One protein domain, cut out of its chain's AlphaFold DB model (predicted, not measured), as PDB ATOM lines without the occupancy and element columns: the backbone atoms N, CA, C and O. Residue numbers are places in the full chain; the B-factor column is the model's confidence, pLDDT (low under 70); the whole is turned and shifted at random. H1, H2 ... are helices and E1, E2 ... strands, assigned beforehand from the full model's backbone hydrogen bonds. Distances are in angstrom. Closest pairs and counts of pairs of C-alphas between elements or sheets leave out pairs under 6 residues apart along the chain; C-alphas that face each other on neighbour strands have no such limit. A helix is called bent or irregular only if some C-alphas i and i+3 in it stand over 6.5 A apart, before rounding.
ATOM      1  N   VAL A   2     -20.909  44.627  46.303       64.31
ATOM      2  CA  VAL A   2     -20.870  45.321  44.992       64.31
ATOM      3  C   VAL A   2     -22.241  45.398  44.290       64.31
ATOM      4  O   VAL A   2     -22.593  46.424  43.718       64.31
ATOM      5  N   PHE A   3     -23.059  44.341  44.387       58.84
ATOM      6  CA  PHE A   3     -24.394  44.312  43.774       58.84
ATOM      7  C   PHE A   3     -25.371  45.328  44.389       58.84
ATOM      8  O   PHE A   3     -26.053  46.043  43.663       58.84
ATOM      9  N   SER A   4     -25.420  45.429  45.722       64.94
ATOM     10  CA  SER A   4     -26.324  46.362  46.404       64.94
ATOM     11  C   SER A   4     -25.951  47.819  46.136       64.94
ATOM     12  O   SER A   4     -26.837  48.652  45.980       64.94
ATOM     13  N   GLU A   5     -24.656  48.120  46.018       69.38
ATOM     14  CA  GLU A   5     -24.167  49.469  45.710       69.38
ATOM     15  C   GLU A   5     -24.478  49.888  44.270       69.38
ATOM     16  O   GLU A   5     -24.908  51.016  44.041       69.38
ATOM     17  N   GLN A   6     -24.337  48.985  43.292       64.56
ATOM     18  CA  GLN A   6     -24.708  49.290  41.906       64.56
ATOM     19  C   GLN A   6     -26.219  49.461  41.730       64.56
ATOM     20  O   GLN A   6     -26.653  50.357  41.007       64.56
ATOM     21  N   VAL A   7     -27.023  48.646  42.421       63.28
ATOM     22  CA  VAL A   7     -28.482  48.807  42.437       63.28
ATOM     23  C   VAL A   7     -28.864  50.142  43.074       63.28
ATOM     24  O   VAL A   7     -29.667  50.864  42.492       63.28
ATOM     25  N   ALA A   8     -28.256  50.514  44.206       65.50
ATOM     26  CA  ALA A   8     -28.495  51.801  44.861       65.50
ATOM     27  C   ALA A   8     -28.113  52.990  43.963       65.50
ATOM     28  O   ALA A   8     -28.907  53.911  43.791       65.50
ATOM     29  N   LYS A   9     -26.955  52.929  43.294       64.88
ATOM     30  CA  LYS A   9     -26.496  53.969  42.362       64.88
ATOM     31  C   LYS A   9     -27.414  54.115  41.140       64.88
ATOM     32  O   LYS A   9     -27.733  55.228  40.729       64.88
ATOM     33  N   ALA A  10     -27.892  53.003  40.580       58.50
ATOM     34  CA  ALA A  10     -28.872  53.023  39.493       58.50
ATOM     35  C   ALA A  10     -30.251  53.544  39.950       58.50
ATOM     36  O   ALA A  10     -30.952  54.206  39.178       58.50
ATOM     37  N   PHE A  11     -30.629  53.273  41.204       62.00
ATOM     38  CA  PHE A  11     -31.832  53.814  41.842       62.00
ATOM     39  C   PHE A  11     -31.769  55.338  42.003       62.00
ATOM     40  O   PHE A  11     -32.775  56.003  41.733       62.00
ATOM     41  N   ASP A  12     -30.607  55.871  42.388       61.56
ATOM     42  CA  ASP A  12     -30.369  57.309  42.552       61.56
ATOM     43  C   ASP A  12     -30.379  58.063  41.214       61.56
ATOM     44  O   ASP A  12     -30.929  59.160  41.131       61.56
ATOM     45  N   GLU A  13     -29.851  57.480  40.130       62.75
ATOM     46  CA  GLU A  13     -29.795  58.165  38.828       62.75
ATOM     47  C   GLU A  13     -31.159  58.297  38.130       62.75
ATOM     48  O   GLU A  13     -31.420  59.304  37.469       62.75
ATOM     49  N   SER A  14     -32.031  57.282  38.214       63.38
ATOM     50  CA  SER A  14     -33.477  57.428  37.970       63.38
ATOM     51  C   SER A  14     -34.223  56.115  38.223       63.38
ATOM     52  O   SER A  14     -34.068  55.138  37.484       63.38
ATOM     53  N   ARG A  15     -35.166  56.138  39.171       65.88
ATOM     54  CA  ARG A  15     -36.108  55.031  39.444       65.88
ATOM     55  C   ARG A  15     -36.799  54.498  38.181       65.88
ATOM     56  O   ARG A  15     -37.038  53.302  38.055       65.88
ATOM     57  N   LEU A  16     -37.067  55.383  37.219       65.69
ATOM     58  CA  LEU A  16     -37.705  55.053  35.942       65.69
ATOM     59  C   LEU A  16     -36.815  54.248  34.987       65.69
ATOM     60  O   LEU A  16     -37.332  53.404  34.256       65.69
ATOM     61  N   ARG A  17     -35.493  54.477  34.978       66.31
ATOM     62  CA  ARG A  17     -34.582  53.634  34.185       66.31
ATOM     63  C   ARG A  17     -34.526  52.240  34.767       66.31
ATOM     64  O   ARG A  17     -34.703  51.289  34.021       66.31
ATOM     65  N   LEU A  18     -34.376  52.132  36.084       67.94
ATOM     66  CA  LEU A  18     -34.294  50.847  36.762       67.94
ATOM     67  C   LEU A  18     -35.556  49.996  36.543       67.94
ATOM     68  O   LEU A  18     -35.453  48.820  36.203       67.94
ATOM     69  N   LEU A  19     -36.743  50.605  36.652       67.88
ATOM     70  CA  LEU A  19     -38.013  49.937  36.362       67.88
ATOM     71  C   LEU A  19     -38.046  49.390  34.928       67.88
ATOM     72  O   LEU A  19     -38.385  48.228  34.734       67.88
ATOM     73  N   GLY A  20     -37.646  50.178  33.929       67.75
ATOM     74  CA  GLY A  20     -37.633  49.725  32.535       67.75
ATOM     75  C   GLY A  20     -36.529  48.715  32.205       67.75
ATOM     76  O   GLY A  20     -36.704  47.851  31.349       67.75
ATOM     77  N   ASP A  21     -35.389  48.818  32.878       71.38
ATOM     78  CA  ASP A  21     -34.210  48.007  32.601       71.38
ATOM     79  C   ASP A  21     -34.259  46.647  33.312       71.38
ATOM     80  O   ASP A  21     -33.817  45.665  32.728       71.38
ATOM     81  N   ILE A  22     -34.870  46.552  34.498       75.50
ATOM     82  CA  ILE A  22     -34.987  45.301  35.267       75.50
ATOM     83  C   ILE A  22     -36.358  44.638  35.091       75.50
ATOM     84  O   ILE A  22     -36.440  43.437  34.837       75.50
ATOM     85  N   THR A  23     -37.445  45.403  35.208       80.62
ATOM     86  CA  THR A  23     -38.799  44.823  35.288       80.62
ATOM     87  C   THR A  23     -39.220  44.190  33.967       80.62
ATOM     88  O   THR A  23     -39.829  43.128  33.968       80.62
ATOM     89  N   ILE A  24     -38.863  44.794  32.831       80.56
ATOM     90  CA  ILE A  24     -39.219  44.262  31.506       80.56
ATOM     91  C   ILE A  24     -38.567  42.906  31.234       80.56
ATOM     92  O   ILE A  24     -39.309  41.983  30.907       80.56
ATOM     93  N   PRO A  25     -37.233  42.734  31.367       79.25
ATOM     94  CA  PRO A  25     -36.634  41.416  31.187       79.25
ATOM     95  C   PRO A  25     -37.198  40.374  32.160       79.25
ATOM     96  O   PRO A  25     -37.381  39.229  31.760       79.25
ATOM     97  N   LEU A  26     -37.537  40.751  33.399       84.69
ATOM     98  CA  LEU A  26     -38.175  39.832  34.348       84.69
ATOM     99  C   LEU A  26     -39.584  39.413  33.911       84.69
ATOM    100  O   LEU A  26     -39.889  38.224  33.921       84.69
ATOM    101  N   ILE A  27     -40.432  40.362  33.503       87.12
ATOM    102  CA  ILE A  27     -41.779  40.067  32.990       87.12
ATOM    103  C   ILE A  27     -41.685  39.213  31.720       87.12
ATOM    104  O   ILE A  27     -42.423  38.244  31.578       87.12
ATOM    105  N   SER A  28     -40.760  39.540  30.815       86.75
ATOM    106  CA  SER A  28     -40.513  38.778  29.588       86.75
ATOM    107  C   SER A  28     -40.135  37.326  29.895       86.75
ATOM    108  O   SER A  28     -40.774  36.404  29.386       86.75
ATOM    109  N   LEU A  29     -39.189  37.112  30.814       86.81
ATOM    110  CA  LEU A  29     -38.787  35.778  31.256       86.81
ATOM    111  C   LEU A  29     -39.927  35.020  31.958       86.81
ATOM    112  O   LEU A  29     -40.090  33.819  31.757       86.81
ATOM    113  N   ALA A  30     -40.752  35.705  32.754       89.31
ATOM    114  CA  ALA A  30     -41.921  35.093  33.382       89.31
ATOM    115  C   ALA A  30     -42.948  34.630  32.335       89.31
ATOM    116  O   ALA A  30     -43.466  33.519  32.427       89.31
ATOM    117  N   LEU A  31     -43.195  35.444  31.302       90.12
ATOM    118  CA  LEU A  31     -44.056  35.072  30.178       90.12
ATOM    119  C   LEU A  31     -43.478  33.894  29.377       90.12
ATOM    120  O   LEU A  31     -44.251  33.081  28.884       90.12
ATOM    121  N   ASP A  32     -42.147  33.787  29.250       88.06
ATOM    122  CA  ASP A  32     -41.493  32.626  28.620       88.06
ATOM    123  C   ASP A  32     -41.786  31.354  29.424       88.06
ATOM    124  O   ASP A  32     -42.163  30.330  28.858       88.06
ATOM    125  N   GLY A  33     -41.666  31.436  30.753       87.56
ATOM    126  CA  GLY A  33     -41.991  30.332  31.657       87.56
ATOM    127  C   GLY A  33     -43.456  29.903  31.562       87.56
ATOM    128  O   GLY A  33     -43.731  28.711  31.443       87.56
ATOM    129  N   ILE A  34     -44.392  30.859  31.553       90.19
ATOM    130  CA  ILE A  34     -45.830  30.579  31.391       90.19
ATOM    131  C   ILE A  34     -46.093  29.868  30.062       90.19
ATOM    132  O   ILE A  34     -46.766  28.840  30.053       90.19
ATOM    133  N   LEU A  35     -45.523  30.368  28.960       88.06
ATOM    134  CA  LEU A  35     -45.675  29.757  27.641       88.06
ATOM    135  C   LEU A  35     -45.191  28.302  27.640       88.06
ATOM    136  O   LEU A  35     -45.893  27.430  27.146       88.06
ATOM    137  N   ILE A  36     -44.032  28.018  28.235       86.06
ATOM    138  CA  ILE A  36     -43.494  26.650  28.302       86.06
ATOM    139  C   ILE A  36     -44.386  25.733  29.133       86.06
ATOM    140  O   ILE A  36     -44.636  24.602  28.725       86.06
ATOM    141  N   VAL A  37     -44.884  26.205  30.279       86.88
ATOM    142  CA  VAL A  37     -45.797  25.419  31.120       86.88
ATOM    143  C   VAL A  37     -47.091  25.111  30.368       86.88
ATOM    144  O   VAL A  37     -47.527  23.962  30.374       86.88
ATOM    145  N   MET A  38     -47.674  26.101  29.681       86.44
ATOM    146  CA  MET A  38     -48.884  25.911  28.873       86.44
ATOM    147  C   MET A  38     -48.646  24.906  27.744       86.44
ATOM    148  O   MET A  38     -49.418  23.965  27.590       86.44
ATOM    149  N   LEU A  39     -47.533  25.033  27.014       83.94
ATOM    150  CA  LEU A  39     -47.172  24.071  25.975       83.94
ATOM    151  C   LEU A  39     -46.985  22.668  26.544       83.94
ATOM    152  O   LEU A  39     -47.529  21.727  25.987       83.94
ATOM    153  N   GLY A  40     -46.274  22.514  27.662       81.50
ATOM    154  CA  GLY A  40     -46.037  21.212  28.285       81.50
ATOM    155  C   GLY A  40     -47.318  20.497  28.722       81.50
ATOM    156  O   GLY A  40     -47.396  19.279  28.614       81.50
ATOM    157  N   GLN A  41     -48.340  21.232  29.169       81.25
ATOM    158  CA  GLN A  41     -49.629  20.650  29.571       81.25
ATOM    159  C   GLN A  41     -50.487  20.184  28.391       81.25
ATOM    160  O   GLN A  41     -51.373  19.343  28.564       81.25
ATOM    161  N   GLU A  42     -50.276  20.758  27.211       80.44
ATOM    162  CA  GLU A  42     -51.140  20.532  26.053       80.44
ATOM    163  C   GLU A  42     -50.451  19.797  24.906       80.44
ATOM    164  O   GLU A  42     -51.136  19.283  24.028       80.44
ATOM    165  N   TRP A  43     -49.123  19.683  24.925       72.56
ATOM    166  CA  TRP A  43     -48.330  19.130  23.826       72.56
ATOM    167  C   TRP A  43     -48.790  17.742  23.385       72.56
ATOM    168  O   TRP A  43     -48.958  17.485  22.193       72.56
ATOM    169  N   ASP A  44     -49.060  16.873  24.358       67.00
ATOM    170  CA  ASP A  44     -49.431  15.483  24.105       67.00
ATOM    171  C   ASP A  44     -50.876  15.338  23.607       67.00
ATOM    172  O   ASP A  44     -51.233  14.307  23.042       67.00
ATOM    173  N   LYS A  45     -51.713  16.379  23.745       68.00
ATOM    174  CA  LYS A  45     -53.124  16.346  23.318       68.00
ATOM    175  C   LYS A  45     -53.287  16.353  21.798       68.00
ATOM    176  O   LYS A  45     -54.345  15.974  21.305       68.00
ATOM    177  N   LEU A  46     -52.271  16.803  21.058       59.06
ATOM    178  CA  LEU A  46     -52.310  16.896  19.597       59.06
ATOM    179  C   LEU A  46     -51.620  15.744  18.883       59.06
ATOM    180  O   LEU A  46     -51.735  15.683  17.662       59.06
ATOM    181  N   VAL A  47     -50.899  14.867  19.587       55.31
ATOM    182  CA  VAL A  47     -50.279  13.698  18.956       55.31
ATOM    183  C   VAL A  47     -51.409  12.750  18.568       55.31
ATOM    184  O   VAL A  47     -51.982  12.107  19.448       55.31
ATOM    185  N   PRO A  48     -51.786  12.637  17.283       51.00
ATOM    186  CA  PRO A  48     -52.816  11.688  16.917       51.00
ATOM    187  C   PRO A  48     -52.194  10.303  17.105       51.00
ATOM    188  O   PRO A  48     -51.115  10.052  16.562       51.00
ATOM    189  N   GLU A  49     -52.868   9.392  17.815       50.31
ATOM    190  CA  GLU A  49     -52.431   7.991  18.001       50.31
ATOM    191  C   GLU A  49     -52.064   7.293  16.671       50.31
ATOM    192  O   GLU A  49     -51.348   6.294  16.650       50.31
ATOM    193  N   TYR A  50     -52.523   7.842  15.543       45.94
ATOM    194  CA  TYR A  50     -52.388   7.310  14.189       45.94
ATOM    195  C   TYR A  50     -51.210   7.891  13.382       45.94
ATOM    196  O   TYR A  50     -50.893   7.357  12.320       45.94
ATOM    197  N   VAL A  51     -50.534   8.960  13.835       48.84
ATOM    198  CA  VAL A  51     -49.410   9.580  13.096       48.84
ATOM    199  C   VAL A  51     -48.078   9.057  13.626       48.84
ATOM    200  O   VAL A  51     -47.176   9.793  14.009       48.84
ATOM    201  N   GLY A  52     -47.922   7.736  13.581       48.38
ATOM    202  CA  GLY A  52     -46.602   7.149  13.398       48.38
ATOM    203  C   GLY A  52     -46.155   7.455  11.971       48.38
ATOM    204  O   GLY A  52     -46.329   6.628  11.079       48.38
ATOM    205  N   MET A  53     -45.624   8.656  11.715       50.12
ATOM    206  CA  MET A  53     -44.941   8.911  10.448       50.12
ATOM    207  C   MET A  53     -43.754   7.956  10.384       50.12
ATOM    208  O   MET A  53     -42.818   8.045  11.173       50.12
ATOM    209  N   TRP A  54     -43.805   6.987   9.479       52.38
ATOM    210  CA  TRP A  54     -42.708   6.052   9.301       52.38
ATOM    211  C   TRP A  54     -41.549   6.781   8.620       52.38
ATOM    212  O   TRP A  54     -41.561   6.978   7.405       52.38
ATOM    213  N   CYS A  55     -40.540   7.207   9.379       50.88
ATOM    214  CA  CYS A  55     -39.369   7.831   8.772       50.88
ATOM    215  C   CYS A  55     -38.387   6.776   8.261       50.88
ATOM    216  O   CYS A  55     -38.085   5.782   8.926       50.88
ATOM    217  N   GLY A  56     -37.835   7.038   7.076       47.47
ATOM    218  CA  GLY A  56     -36.844   6.200   6.405       47.47
ATOM    219  C   GLY A  56     -37.416   5.521   5.161       47.47
ATOM    220  O   GLY A  56     -38.545   5.043   5.162       47.47
ATOM    221  N   ARG A  57     -36.602   5.423   4.098       49.25
ATOM    222  CA  ARG A  57     -36.933   4.846   2.769       49.25
ATOM    223  C   ARG A  57     -37.557   3.432   2.775       49.25
ATOM    224  O   ARG A  57     -37.877   2.923   1.708       49.25
ATOM    225  N   ARG A  58     -37.678   2.774   3.932       52.38
ATOM    226  CA  ARG A  58     -38.186   1.402   4.106       52.38
ATOM    227  C   ARG A  58     -39.199   1.243   5.249       52.38
ATOM    228  O   ARG A  58     -39.357   0.134   5.739       52.38
ATOM    229  N   GLY A  59     -39.853   2.320   5.692       51.00
ATOM    230  CA  GLY A  59     -41.037   2.219   6.554       51.00
ATOM    231  C   GLY A  59     -40.845   1.404   7.841       51.00
ATOM    232  O   GLY A  59     -41.713   0.616   8.183       51.00
ATOM    233  N   GLY A  60     -39.685   1.510   8.504       46.91
ATOM    234  CA  GLY A  60     -39.289   0.552   9.549       46.91
ATOM    235  C   GLY A  60     -39.345   1.052  10.992       46.91
ATOM    236  O   GLY A  60     -39.220   0.239  11.904       46.91
ATOM    237  N   ARG A  61     -39.489   2.361  11.240       49.69
ATOM    238  CA  ARG A  61     -39.601   2.898  12.604       49.69
ATOM    239  C   ARG A  61     -40.676   3.983  12.676       49.69
ATOM    240  O   ARG A  61     -40.637   4.885  11.835       49.69
ATOM    241  N   PRO A  62     -41.597   3.928  13.653       52.06
ATOM    242  CA  PRO A  62     -42.469   5.056  13.937       52.06
ATOM    243  C   PRO A  62     -41.594   6.227  14.394       52.06
ATOM    244  O   PRO A  62     -40.814   6.094  15.339       52.06
ATOM    245  N   CYS A  63     -41.673   7.359  13.705       53.72
ATOM    246  CA  CYS A  63     -41.209   8.610  14.275       53.72
ATOM    247  C   CYS A  63     -42.275   9.125  15.214       53.72
ATOM    248  O   CYS A  63     -43.402   9.391  14.800       53.72
ATOM    249  N   PHE A  64     -41.889   9.276  16.469       53.84
ATOM    250  CA  PHE A  64     -42.657  10.064  17.407       53.84
ATOM    251  C   PHE A  64     -42.507  11.542  17.028       53.84
ATOM    252  O   PHE A  64     -41.429  11.941  16.562       53.84
ATOM    253  N   PRO A  65     -43.557  12.364  17.192       59.06
ATOM    254  CA  PRO A  65     -43.386  13.808  17.159       59.06
ATOM    255  C   PRO A  65     -42.278  14.186  18.143       59.06
ATOM    256  O   PRO A  65     -42.124  13.555  19.190       59.06
ATOM    257  N   VAL A  66     -41.456  15.166  17.764       62.72
ATOM    258  CA  VAL A  66     -40.348  15.620  18.608       62.72
ATOM    259  C   VAL A  66     -40.918  15.983  19.979       62.72
ATOM    260  O   VAL A  66     -41.861  16.770  20.066       62.72
ATOM    261  N   ASP A  67     -40.369  15.367  21.026       68.31
ATOM    262  CA  ASP A  67     -40.765  15.611  22.411       68.31
ATOM    263  C   ASP A  67     -40.752  17.123  22.689       68.31
ATOM    264  O   ASP A  67     -39.809  17.828  22.301       68.31
ATOM    265  N   CYS A  68     -41.799  17.618  23.357       67.25
ATOM    266  CA  CYS A  68     -41.915  19.006  23.793       67.25
ATOM    267  C   CYS A  68     -40.625  19.470  24.454       67.25
ATOM    268  O   CYS A  68     -40.120  20.549  24.144       67.25
ATOM    269  N   GLY A  69     -40.045  18.630  25.318       68.94
ATOM    270  CA  GLY A  69     -38.810  18.929  26.032       68.94
ATOM    271  C   GLY A  69     -37.624  19.149  25.097       68.94
ATOM    272  O   GLY A  69     -36.824  20.048  25.330       68.94
ATOM    273  N   VAL A  70     -37.531  18.406  23.992       76.88
ATOM    274  CA  VAL A  70     -36.426  18.531  23.025       76.88
ATOM    275  C   VAL A  70     -36.494  19.851  22.254       76.88
ATOM    276  O   VAL A  70     -35.450  20.407  21.922       76.88
ATOM    277  N   VAL A  71     -37.692  20.383  21.995       74.31
ATOM    278  CA  VAL A  71     -37.865  21.674  21.302       74.31
ATOM    279  C   VAL A  71     -37.826  22.845  22.284       74.31
ATOM    280  O   VAL A  71     -37.112  23.823  22.069       74.31
ATOM    281  N   THR A  72     -38.578  22.759  23.377       75.06
ATOM    282  CA  THR A  72     -38.779  23.877  24.306       75.06
ATOM    283  C   THR A  72     -37.583  24.114  25.221       75.06
ATOM    284  O   THR A  72     -37.281  25.272  25.506       75.06
ATOM    285  N   PHE A  73     -36.844  23.076  25.635       81.06
ATOM    286  CA  PHE A  73     -35.709  23.243  26.546       81.06
ATOM    287  C   PHE A  73     -34.540  24.025  25.924       81.06
ATOM    288  O   PHE A  73     -34.093  24.987  26.551       81.06
ATOM    289  N   PRO A  74     -34.051  23.714  24.702       83.38
ATOM    290  CA  PRO A  74     -32.993  24.510  24.080       83.38
ATOM    291  C   PRO A  74     -33.430  25.952  23.831       83.38
ATOM    292  O   PRO A  74     -32.652  26.878  24.054       83.38
ATOM    293  N   LEU A  75     -34.684  26.155  23.414       81.31
ATOM    294  CA  LEU A  75     -35.216  27.492  23.187       81.31
ATOM    295  C   LEU A  75     -35.317  28.289  24.498       81.31
ATOM    296  O   LEU A  75     -34.935  29.459  24.534       81.31
ATOM    297  N   PHE A  76     -35.760  27.658  25.589       82.31
ATOM    298  CA  PHE A  76     -35.774  28.271  26.916       82.31
ATOM    299  C   PHE A  76     -34.369  28.600  27.404       82.31
ATOM    300  O   PHE A  76     -34.143  29.698  27.900       82.31
ATOM    301  N   LEU A  77     -33.413  27.685  27.236       87.00
ATOM    302  CA  LEU A  77     -32.025  27.899  27.632       87.00
ATOM    303  C   LEU A  77     -31.417  29.086  26.878       87.00
ATOM    304  O   LEU A  77     -30.793  29.949  27.492       87.00
ATOM    305  N   VAL A  78     -31.642  29.169  25.562       85.69
ATOM    306  CA  VAL A  78     -31.229  30.321  24.750       85.69
ATOM    307  C   VAL A  78     -31.900  31.596  25.253       85.69
ATOM    308  O   VAL A  78     -31.210  32.597  25.443       85.69
ATOM    309  N   SER A  79     -33.205  31.566  25.537       85.19
ATOM    310  CA  SER A  79     -33.902  32.728  26.093       85.19
ATOM    311  C   SER A  79     -33.326  33.151  27.443       85.19
ATOM    312  O   SER A  79     -33.034  34.327  27.651       85.19
ATOM    313  N   PHE A  80     -33.082  32.204  28.346       86.12
ATOM    314  CA  PHE A  80     -32.510  32.456  29.663       86.12
ATOM    315  C   PHE A  80     -31.110  33.068  29.556       86.12
ATOM    316  O   PHE A  80     -30.821  34.060  30.224       86.12
ATOM    317  N   ILE A  81     -30.258  32.540  28.670       88.19
ATOM    318  CA  ILE A  81     -28.926  33.093  28.399       88.19
ATOM    319  C   ILE A  81     -29.035  34.504  27.815       88.19
ATOM    320  O   ILE A  81     -28.295  35.385  28.243       88.19
ATOM    321  N   LEU A  82     -29.959  34.754  26.883       83.69
ATOM    322  CA  LEU A  82     -30.173  36.082  26.303       83.69
ATOM    323  C   LEU A  82     -30.655  37.088  27.355       83.69
ATOM    324  O   LEU A  82     -30.089  38.176  27.459       83.69
ATOM    325  N   HIS A  83     -31.634  36.723  28.184       83.62
ATOM    326  CA  HIS A  83     -32.105  37.558  29.291       83.62
ATOM    327  C   HIS A  83     -30.993  37.799  30.319       83.62
ATOM    328  O   HIS A  83     -30.805  38.932  30.760       83.62
ATOM    329  N   GLY A  84     -30.203  36.773  30.644       84.06
ATOM    330  CA  GLY A  84     -29.045  36.868  31.529       84.06
ATOM    331  C   GLY A  84     -27.939  37.761  30.967       84.06
ATOM    332  O   GLY A  84     -27.397  38.587  31.694       84.06
ATOM    333  N   ALA A  85     -27.640  37.669  29.671       82.00
ATOM    334  CA  ALA A  85     -26.664  38.519  28.992       82.00
ATOM    335  C   ALA A  85     -27.129  39.978  28.934       82.00
ATOM    336  O   ALA A  85     -26.332  40.889  29.164       82.00
ATOM    337  N   VAL A  86     -28.422  40.214  28.687       78.31
ATOM    338  CA  VAL A  86     -29.017  41.551  28.781       78.31
ATOM    339  C   VAL A  86     -28.908  42.072  30.210       78.31
ATOM    340  O   VAL A  86     -28.464  43.202  30.388       78.31
ATOM    341  N   PHE A  87     -29.235  41.256  31.217       77.75
ATOM    342  CA  PHE A  87     -29.130  41.621  32.629       77.75
ATOM    343  C   PHE A  87     -27.691  41.975  33.013       77.75
ATOM    344  O   PHE A  87     -27.427  43.085  33.468       77.75
ATOM    345  N   LEU A  88     -26.738  41.092  32.723       80.31
ATOM    346  CA  LEU A  88     -25.315  41.272  33.007       80.31
ATOM    347  C   LEU A  88     -24.721  42.475  32.260       80.31
ATOM    348  O   LEU A  88     -23.969  43.259  32.836       80.31
ATOM    349  N   GLY A  89     -25.110  42.684  31.000       73.00
ATOM    350  CA  GLY A  89     -24.707  43.838  30.194       73.00
ATOM    351  C   GLY A  89     -25.221  45.184  30.721       73.00
ATOM    352  O   GLY A  89     -24.760  46.234  30.261       73.00
ATOM    353  N   MET A  90     -26.164  45.190  31.670       70.69
ATOM    354  CA  MET A  90     -26.548  46.395  32.411       70.69
ATOM    355  C   MET A  90     -25.583  46.686  33.560       70.69
ATOM    356  O   MET A  90     -25.155  47.830  33.678       70.69
ATOM    357  N   PHE A  91     -25.182  45.671  34.333       71.94
ATOM    358  CA  PHE A  91     -24.238  45.822  35.455       71.94
ATOM    359  C   PHE A  91     -22.810  46.128  35.003       71.94
ATOM    360  O   PHE A  91     -22.078  46.850  35.671       71.94
ATOM    361  N   LEU A  92     -22.418  45.603  33.844       72.81
ATOM    362  CA  LEU A  92     -21.085  45.814  33.281       72.81
ATOM    363  C   LEU A  92     -20.963  47.114  32.463       72.81
ATOM    364  O   LEU A  92     -19.960  47.302  31.784       72.81
ATOM    365  N   GLU A  93     -21.986  47.983  32.461       67.56
ATOM    366  CA  GLU A  93     -22.038  49.224  31.657       67.56
ATOM    367  C   GLU A  93     -21.745  49.016  30.147       67.56
ATOM    368  O   GLU A  93     -21.347  49.936  29.429       67.56
ATOM    369  N   LEU A  94     -21.960  47.796  29.634       60.06
ATOM    370  CA  LEU A  94     -21.292  47.301  28.424       60.06
ATOM    371  C   LEU A  94     -21.750  47.890  27.073       60.06
ATOM    372  O   LEU A  94     -21.198  47.509  26.042       60.06
ATOM    373  N   PRO A  95     -22.728  48.810  26.983       51.16
ATOM    374  CA  PRO A  95     -22.736  49.701  25.821       51.16
ATOM    375  C   PRO A  95     -23.225  51.123  26.133       51.16
ATOM    376  O   PRO A  95     -24.419  51.393  26.290       51.16
ATOM    377  N   ARG A  96     -22.289  52.072  26.038       53.81
ATOM    378  CA  ARG A  96     -22.519  53.528  25.960       53.81
ATOM    379  C   ARG A  96     -23.364  53.968  24.745       53.81
ATOM    380  O   ARG A  96     -23.834  55.102  24.712       53.81
ATOM    381  N   LYS A  97     -23.585  53.107  23.736       56.12
ATOM    382  CA  LYS A  97     -24.342  53.445  22.513       56.12
ATOM    383  C   LYS A  97     -25.802  52.986  22.607       56.12
ATOM    384  O   LYS A  97     -26.126  51.822  22.402       56.12
ATOM    385  N   ARG A  98     -26.698  53.945  22.873       58.56
ATOM    386  CA  ARG A  98     -28.164  53.779  23.002       58.56
ATOM    387  C   ARG A  98     -28.827  53.007  21.851       58.56
ATOM    388  O   ARG A  98     -29.817  52.328  22.090       58.56
ATOM    389  N   ILE A  99     -28.291  53.120  20.634       56.81
ATOM    390  CA  ILE A  99     -28.934  52.653  19.396       56.81
ATOM    391  C   ILE A  99     -28.860  51.126  19.236       56.81
ATOM    392  O   ILE A  99     -29.826  50.525  18.787       56.81
ATOM    393  N   SER A 100     -27.777  50.467  19.664       56.94
ATOM    394  CA  SER A 100     -27.651  49.004  19.522       56.94
ATOM    395  C   SER A 100     -28.407  48.215  20.596       56.94
ATOM    396  O   SER A 100     -28.751  47.057  20.378       56.94
ATOM    397  N   ARG A 101     -28.715  48.830  21.748       67.44
ATOM    398  CA  ARG A 101     -29.431  48.162  22.850       67.44
ATOM    399  C   ARG A 101     -30.883  47.827  22.514       67.44
ATOM    400  O   ARG A 101     -31.372  46.801  22.968       67.44
ATOM    401  N   TRP A 102     -31.568  48.680  21.759       68.44
ATOM    402  CA  TRP A 102     -32.992  48.514  21.450       68.44
ATOM    403  C   TRP A 102     -33.304  47.267  20.615       68.44
ATOM    404  O   TRP A 102     -34.097  46.453  21.086       68.44
ATOM    405  N   PRO A 103     -32.675  47.051  19.446       68.50
ATOM    406  CA  PRO A 103     -32.963  45.874  18.630       68.50
ATOM    407  C   PRO A 103     -32.527  44.576  19.315       68.50
ATOM    408  O   PRO A 103     -33.240  43.586  19.232       68.50
ATOM    409  N   ILE A 104     -31.415  44.583  20.062       72.00
ATOM    410  CA  ILE A 104     -30.966  43.404  20.821       72.00
ATOM    411  C   ILE A 104     -31.955  43.062  21.937       72.00
ATOM    412  O   ILE A 104     -32.286  41.894  22.111       72.00
ATOM    413  N   LYS A 105     -32.460  44.062  22.671       73.31
ATOM    414  CA  LYS A 105     -33.510  43.853  23.678       73.31
ATOM    415  C   LYS A 105     -34.789  43.331  23.028       73.31
ATOM    416  O   LYS A 105     -35.334  42.341  23.487       73.31
ATOM    417  N   PHE A 106     -35.235  43.951  21.938       74.38
ATOM    418  CA  PHE A 106     -36.452  43.541  21.241       74.38
ATOM    419  C   PHE A 106     -36.364  42.105  20.707       74.38
ATOM    420  O   PHE A 106     -37.267  41.309  20.951       74.38
ATOM    421  N   LEU A 107     -35.263  41.760  20.035       75.12
ATOM    422  CA  LEU A 107     -35.025  40.407  19.540       75.12
ATOM    423  C   LEU A 107     -34.883  39.426  20.700       75.12
ATOM    424  O   LEU A 107     -35.581  38.423  20.717       75.12
ATOM    425  N   GLY A 108     -34.056  39.735  21.699       77.50
ATOM    426  CA  GLY A 108     -33.826  38.857  22.847       77.50
ATOM    427  C   GLY A 108     -35.099  38.542  23.631       77.50
ATOM    428  O   GLY A 108     -35.304  37.397  24.015       77.50
ATOM    429  N   TYR A 109     -35.983  39.527  23.811       78.94
ATOM    430  CA  TYR A 109     -37.233  39.350  24.554       78.94
ATOM    431  C   TYR A 109     -38.326  38.638  23.765       78.94
ATOM    432  O   TYR A 109     -39.235  38.087  24.370       78.94
ATOM    433  N   ASN A 110     -38.281  38.635  22.433       84.31
ATOM    434  CA  ASN A 110     -39.327  38.008  21.618       84.31
ATOM    435  C   ASN A 110     -38.866  36.729  20.917       84.31
ATOM    436  O   ASN A 110     -39.704  36.007  20.387       84.31
ATOM    437  N   PHE A 111     -37.566  36.418  20.934       85.19
ATOM    438  CA  PHE A 111     -36.983  35.307  20.183       85.19
ATOM    439  C   PHE A 111     -37.674  33.970  20.466       85.19
ATOM    440  O   PHE A 111     -38.056  33.276  19.525       85.19
ATOM    441  N   LEU A 112     -37.889  33.637  21.746       86.25
ATOM    442  CA  LEU A 112     -38.547  32.390  22.141       86.25
ATOM    443  C   LEU A 112     -39.966  32.301  21.577       86.25
ATOM    444  O   LEU A 112     -40.305  31.342  20.889       86.25
ATOM    445  N   THR A 113     -40.793  33.308  21.858       88.12
ATOM    446  CA  THR A 113     -42.201  33.308  21.455       88.12
ATOM    447  C   THR A 113     -42.353  33.342  19.939       88.12
ATOM    448  O   THR A 113     -43.166  32.599  19.402       88.12
ATOM    449  N   VAL A 114     -41.544  34.135  19.230       89.56
ATOM    450  CA  VAL A 114     -41.530  34.151  17.760       89.56
ATOM    451  C   VAL A 114     -41.133  32.781  17.213       89.56
ATOM    452  O   VAL A 114     -41.799  32.275  16.315       89.56
ATOM    453  N   GLY A 115     -40.106  32.144  17.783       87.94
ATOM    454  CA  GLY A 115     -39.699  30.791  17.405       87.94
ATOM    455  C   GLY A 115     -40.815  29.763  17.600       87.94
ATOM    456  O   GLY A 115     -41.074  28.969  16.700       87.94
ATOM    457  N   ILE A 116     -41.521  29.822  18.731       88.12
ATOM    458  CA  ILE A 116     -42.662  28.947  19.038       88.12
ATOM    459  C   ILE A 116     -43.830  29.190  18.080       88.12
ATOM    460  O   ILE A 116     -44.418  28.227  17.601       88.12
ATOM    461  N   VAL A 117     -44.149  30.445  17.759       90.19
ATOM    462  CA  VAL A 117     -45.224  30.783  16.812       90.19
ATOM    463  C   VAL A 117     -44.886  30.296  15.405       90.19
ATOM    464  O   VAL A 117     -45.726  29.667  14.768       90.19
ATOM    465  N   ILE A 118     -43.658  30.532  14.930       89.88
ATOM    466  CA  ILE A 118     -43.201  30.053  13.618       89.88
ATOM    467  C   ILE A 118     -43.243  28.523  13.576       89.88
ATOM    468  O   ILE A 118     -43.785  27.949  12.634       89.88
ATOM    469  N   TYR A 119     -42.714  27.856  14.603       84.81
ATOM    470  CA  TYR A 119     -42.778  26.401  14.711       84.81
ATOM    471  C   TYR A 119     -44.225  25.902  14.717       84.81
ATOM    472  O   TYR A 119     -44.565  24.977  13.982       84.81
ATOM    473  N   GLY A 120     -45.091  26.535  15.505       85.69
ATOM    474  CA  GLY A 120     -46.488  26.154  15.609       85.69
ATOM    475  C   GLY A 120     -47.231  26.288  14.283       85.69
ATOM    476  O   GLY A 120     -47.945  25.370  13.888       85.69
ATOM    477  N   TYR A 121     -46.978  27.374  13.550       86.94
ATOM    478  CA  TYR A 121     -47.553  27.608  12.227       86.94
ATOM    479  C   TYR A 121     -47.220  26.485  11.232       86.94
ATOM    480  O   TYR A 121     -48.081  26.073  10.458       86.94
ATOM    481  N   PHE A 122     -45.987  25.967  11.257       83.50
ATOM    482  CA  PHE A 122     -45.553  24.920  10.325       83.50
ATOM    483  C   PHE A 122     -45.776  23.490  10.825       83.50
ATOM    484  O   PHE A 122     -45.796  22.569  10.009       83.50
ATOM    485  N   SER A 123     -45.842  23.259  12.138       80.00
ATOM    486  CA  SER A 123     -45.679  21.908  12.694       80.00
ATOM    487  C   SER A 123     -46.576  21.566  13.883       80.00
ATOM    488  O   SER A 123     -46.739  20.377  14.151       80.00
ATOM    489  N   ASN A 124     -47.151  22.535  14.607       79.38
ATOM    490  CA  ASN A 124     -47.939  22.243  15.812       79.38
ATOM    491  C   ASN A 124     -48.995  23.329  16.109       79.38
ATOM    492  O   ASN A 124     -48.678  24.410  16.606       79.38
ATOM    493  N   GLN A 125     -50.271  23.009  15.882       85.44
ATOM    494  CA  GLN A 125     -51.373  23.957  16.067       85.44
ATOM    495  C   GLN A 125     -51.515  24.460  17.517       85.44
ATOM    496  O   GLN A 125     -51.730  25.652  17.705       85.44
ATOM    497  N   ILE A 126     -51.295  23.624  18.540       83.44
ATOM    498  CA  ILE A 126     -51.326  24.054  19.955       83.44
ATOM    499  C   ILE A 126     -50.219  25.068  20.231       83.44
ATOM    500  O   ILE A 126     -50.440  26.047  20.943       83.44
ATOM    501  N   ALA A 127     -49.033  24.865  19.650       85.38
ATOM    502  CA  ALA A 127     -47.941  25.820  19.791       85.38
ATOM    503  C   ALA A 127     -48.276  27.177  19.156       85.38
ATOM    504  O   ALA A 127     -47.920  28.218  19.706       85.38
ATOM    505  N   PHE A 128     -49.012  27.176  18.043       88.88
ATOM    506  CA  PHE A 128     -49.498  28.399  17.411       88.88
ATOM    507  C   PHE A 128     -50.595  29.081  18.244       88.88
ATOM    508  O   PHE A 128     -50.483  30.269  18.546       88.88
ATOM    509  N   GLU A 129     -51.612  28.329  18.670       90.50
ATOM    510  CA  GLU A 129     -52.759  28.826  19.441       90.50
ATOM    511  C   GLU A 129     -52.358  29.403  20.800       90.50
ATOM    512  O   GLU A 129     -52.925  30.407  21.222       90.50
ATOM    513  N   ASN A 130     -51.345  28.833  21.457       88.50
ATOM    514  CA  ASN A 130     -50.805  29.366  22.709       88.50
ATOM    515  C   ASN A 130     -49.743  30.455  22.476       88.50
ATOM    516  O   ASN A 130     -49.652  31.424  23.235       88.50
ATOM    517  N   GLY A 131     -48.938  30.327  21.418       89.75
ATOM    518  CA  GLY A 131     -47.864  31.266  21.104       89.75
ATOM    519  C   GLY A 131     -48.371  32.644  20.678       89.75
ATOM    520  O   GLY A 131     -47.831  33.657  21.125       89.75
ATOM    521  N   VAL A 132     -49.417  32.704  19.844       93.38
ATOM    522  CA  VAL A 132     -49.939  33.967  19.292       93.38
ATOM    523  C   VAL A 132     -50.477  34.900  20.386       93.38
ATOM    524  O   VAL A 132     -50.010  36.038  20.440       93.38
ATOM    525  N   PRO A 133     -51.366  34.473  21.307       92.94
ATOM    526  CA  PRO A 133     -51.855  35.338  22.380       92.94
ATOM    527  C   PRO A 133     -50.738  35.875  23.275       92.94
ATOM    528  O   PRO A 133     -50.760  37.049  23.648       92.94
ATOM    529  N   ILE A 134     -49.730  35.050  23.587       91.81
ATOM    530  CA  ILE A 134     -48.583  35.479  24.397       91.81
ATOM    531  C   ILE A 134     -47.725  36.493  23.631       91.81
ATOM    532  O   ILE A 134     -47.312  37.500  24.213       91.81
ATOM    533  N   LEU A 135     -47.510  36.297  22.327       90.75
ATOM    534  CA  LEU A 135     -46.815  37.270  21.482       90.75
ATOM    535  C   LEU A 135     -47.573  38.602  21.425       90.75
ATOM    536  O   LEU A 135     -46.980  39.663  21.617       90.75
ATOM    537  N   THR A 136     -48.889  38.561  21.224       91.50
ATOM    538  CA  THR A 136     -49.743  39.753  21.218       91.50
ATOM    539  C   THR A 136     -49.696  40.475  22.562       91.50
ATOM    540  O   THR A 136     -49.505  41.692  22.596       91.50
ATOM    541  N   ALA A 137     -49.790  39.742  23.675       89.12
ATOM    542  CA  ALA A 137     -49.678  40.309  25.015       89.12
ATOM    543  C   ALA A 137     -48.324  41.005  25.225       89.12
ATOM    544  O   ALA A 137     -48.281  42.106  25.778       89.12
ATOM    545  N   ARG A 138     -47.220  40.431  24.726       87.62
ATOM    546  CA  ARG A 138     -45.892  41.070  24.766       87.62
ATOM    547  C   ARG A 138     -45.841  42.367  23.983       87.62
ATOM    548  O   ARG A 138     -45.389  43.377  24.520       87.62
ATOM    549  N   MET A 139     -46.321  42.355  22.743       86.19
ATOM    550  CA  MET A 139     -46.345  43.551  21.901       86.19
ATOM    551  C   MET A 139     -47.195  44.658  22.535       86.19
ATOM    552  O   MET A 139     -46.801  45.827  22.525       86.19
ATOM    553  N   PHE A 140     -48.315  44.293  23.163       88.06
ATOM    554  CA  PHE A 140     -49.177  45.224  23.883       88.06
ATOM    555  C   PHE A 140     -48.503  45.807  25.134       88.06
ATOM    556  O   PHE A 140     -48.432  47.027  25.278       88.06
ATOM    557  N   LEU A 141     -47.934  44.965  26.005       86.44
ATOM    558  CA  LEU A 141     -47.204  45.404  27.202       86.44
ATOM    559  C   LEU A 141     -46.013  46.301  26.849       86.44
ATOM    560  O   LEU A 141     -45.776  47.317  27.503       86.44
ATOM    561  N   TYR A 142     -45.285  45.955  25.788       82.00
ATOM    562  CA  TYR A 142     -44.171  46.758  25.304       82.00
ATOM    563  C   TYR A 142     -44.631  48.119  24.772       82.00
ATOM    564  O   TYR A 142     -44.017  49.142  25.079       82.00
ATOM    565  N   SER A 143     -45.744  48.151  24.039       83.31
ATOM    566  CA  SER A 143     -46.357  49.396  23.567       83.31
ATOM    567  C   SER A 143     -46.783  50.284  24.738       83.31
ATOM    568  O   SER A 143     -46.416  51.456  24.773       83.31
ATOM    569  N   LEU A 144     -47.464  49.726  25.746       85.31
ATOM    570  CA  LEU A 144     -47.843  50.457  26.962       85.31
ATOM    571  C   LEU A 144     -46.628  51.024  27.700       85.31
ATOM    572  O   LEU A 144     -46.647  52.178  28.128       85.31
ATOM    573  N   TYR A 145     -45.555  50.244  27.818       81.31
ATOM    574  CA  TYR A 145     -44.308  50.716  28.408       81.31
ATOM    575  C   TYR A 145     -43.695  51.880  27.614       81.31
ATOM    576  O   TYR A 145     -43.282  52.881  28.207       81.31
ATOM    577  N   CYS A 146     -43.655  51.780  26.283       78.44
ATOM    578  CA  CYS A 146     -43.156  52.845  25.415       78.44
ATOM    579  C   CYS A 146     -43.991  54.125  25.554       78.44
ATOM    580  O   CYS A 146     -43.414  55.200  25.733       78.44
ATOM    581  N   LEU A 147     -45.326  54.013  25.561       81.06
ATOM    582  CA  LEU A 147     -46.220  55.147  25.809       81.06
ATOM    583  C   LEU A 147     -45.979  55.760  27.191       81.06
ATOM    584  O   LEU A 147     -45.774  56.967  27.296       81.06
ATOM    585  N   GLY A 148     -45.939  54.944  28.245       79.69
ATOM    586  CA  GLY A 148     -45.702  55.419  29.610       79.69
ATOM    587  C   GLY A 148     -44.374  56.165  29.740       79.69
ATOM    588  O   GLY A 148     -44.307  57.229  30.352       79.69
TER     589      GLY A 148
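This is residues 2 to 148 of the 218 residues of an uncharacterized protein of Steinernema carpocapsae (UniProt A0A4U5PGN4). A long, loose bundle of four helical rods, H2, H3, the arm H4b and H5, running up and down, has H2 between H3 and H5, with the short helix H1 making a corner with H2 at one end. Beyond the other end of the bundle, a small strand hairpin, E1 and E2, makes up a remote tip of the rod. The printed part has 147 residues with five named helices and two named strands, in the order H1 H2 E1 E2 H3 H4 H5; E1 and E2 are neighbours in a sheet of two strands, and the class is mostly helix. The whole is loose, with a radius of gyration of the C-alphas of 19.4 A, and spans 66 by 29 by 26 A.

H1, residues 2 to 13, begins at C-alpha 2 (-20.870, 45.321, 44.992). H2, residues 15 to 46, is 45.9 A long; it is irregular, with C-alphas 41 and 44 7.5 A apart, and has a kink of 34 degrees near residue 40. E1, residues 53 to 55, and E2, residues 61 to 63, follow. H3, residues 68 to 91, is 34.2 A long. H4, residues 98 to 123, was assigned as one helix by its hydrogen bonds but is bent: C-alphas 109 and 112 are 7.5 A apart. Its arms H4a, residues 98 to 109, and H4b, residues 112 to 123, stand at a steep tilt of 46 degrees. H5, residues 125 to 148, is 34.7 A long and ends at C-alpha 148 (-45.702, 55.419, 29.610).

H2 is the hub. It touches H3 at a shallow tilt of 4 degrees, opposite ways, the closest C-alphas being those of Pro 25 and His 83, 6.2 A apart. It touches H5 at 12 degrees, also shallow and opposite ways, closest at Leu 39 and Ala 127, with C-alphas 6.5 A apart. H3 and H5 are apart. H4b and H5 form a helical hairpin, with the C-alphas of Gly 120 and Phe 128 closest at 4.2 A. H3 and H4a form another, closest at Leu 82 and Gly 108, with C-alphas 5.7 A apart. H1 and H2 only just touch, only at the corner, with 3 pairs of C-alphas within 8 A, closest at Phe 11 and Leu 18, 6.4 A. Across the neighbour strands E1 and E2, whose N-to-C directions are at an angle of 120 degrees, N 63 and O 53 are within hydrogen-bond range at 2.9 A, and N 55 and O 61 at 3.4 A. Every O i to N i+4 pair is within range in H1 and H4b; the figures are 23 of 28 in H2, 17 of 20 in H3, 5 of 8 in H4a and 18 of 20 in H5.

The C-alphas of Asp 12 and Arg 58, the two farthest apart, are 68.3 A apart. The printed part has no cut, and no link is long. Mean pLDDT of the printed part is 74.2, with residues 2 to 20, 44 to 69 and 93 to 103 under 70.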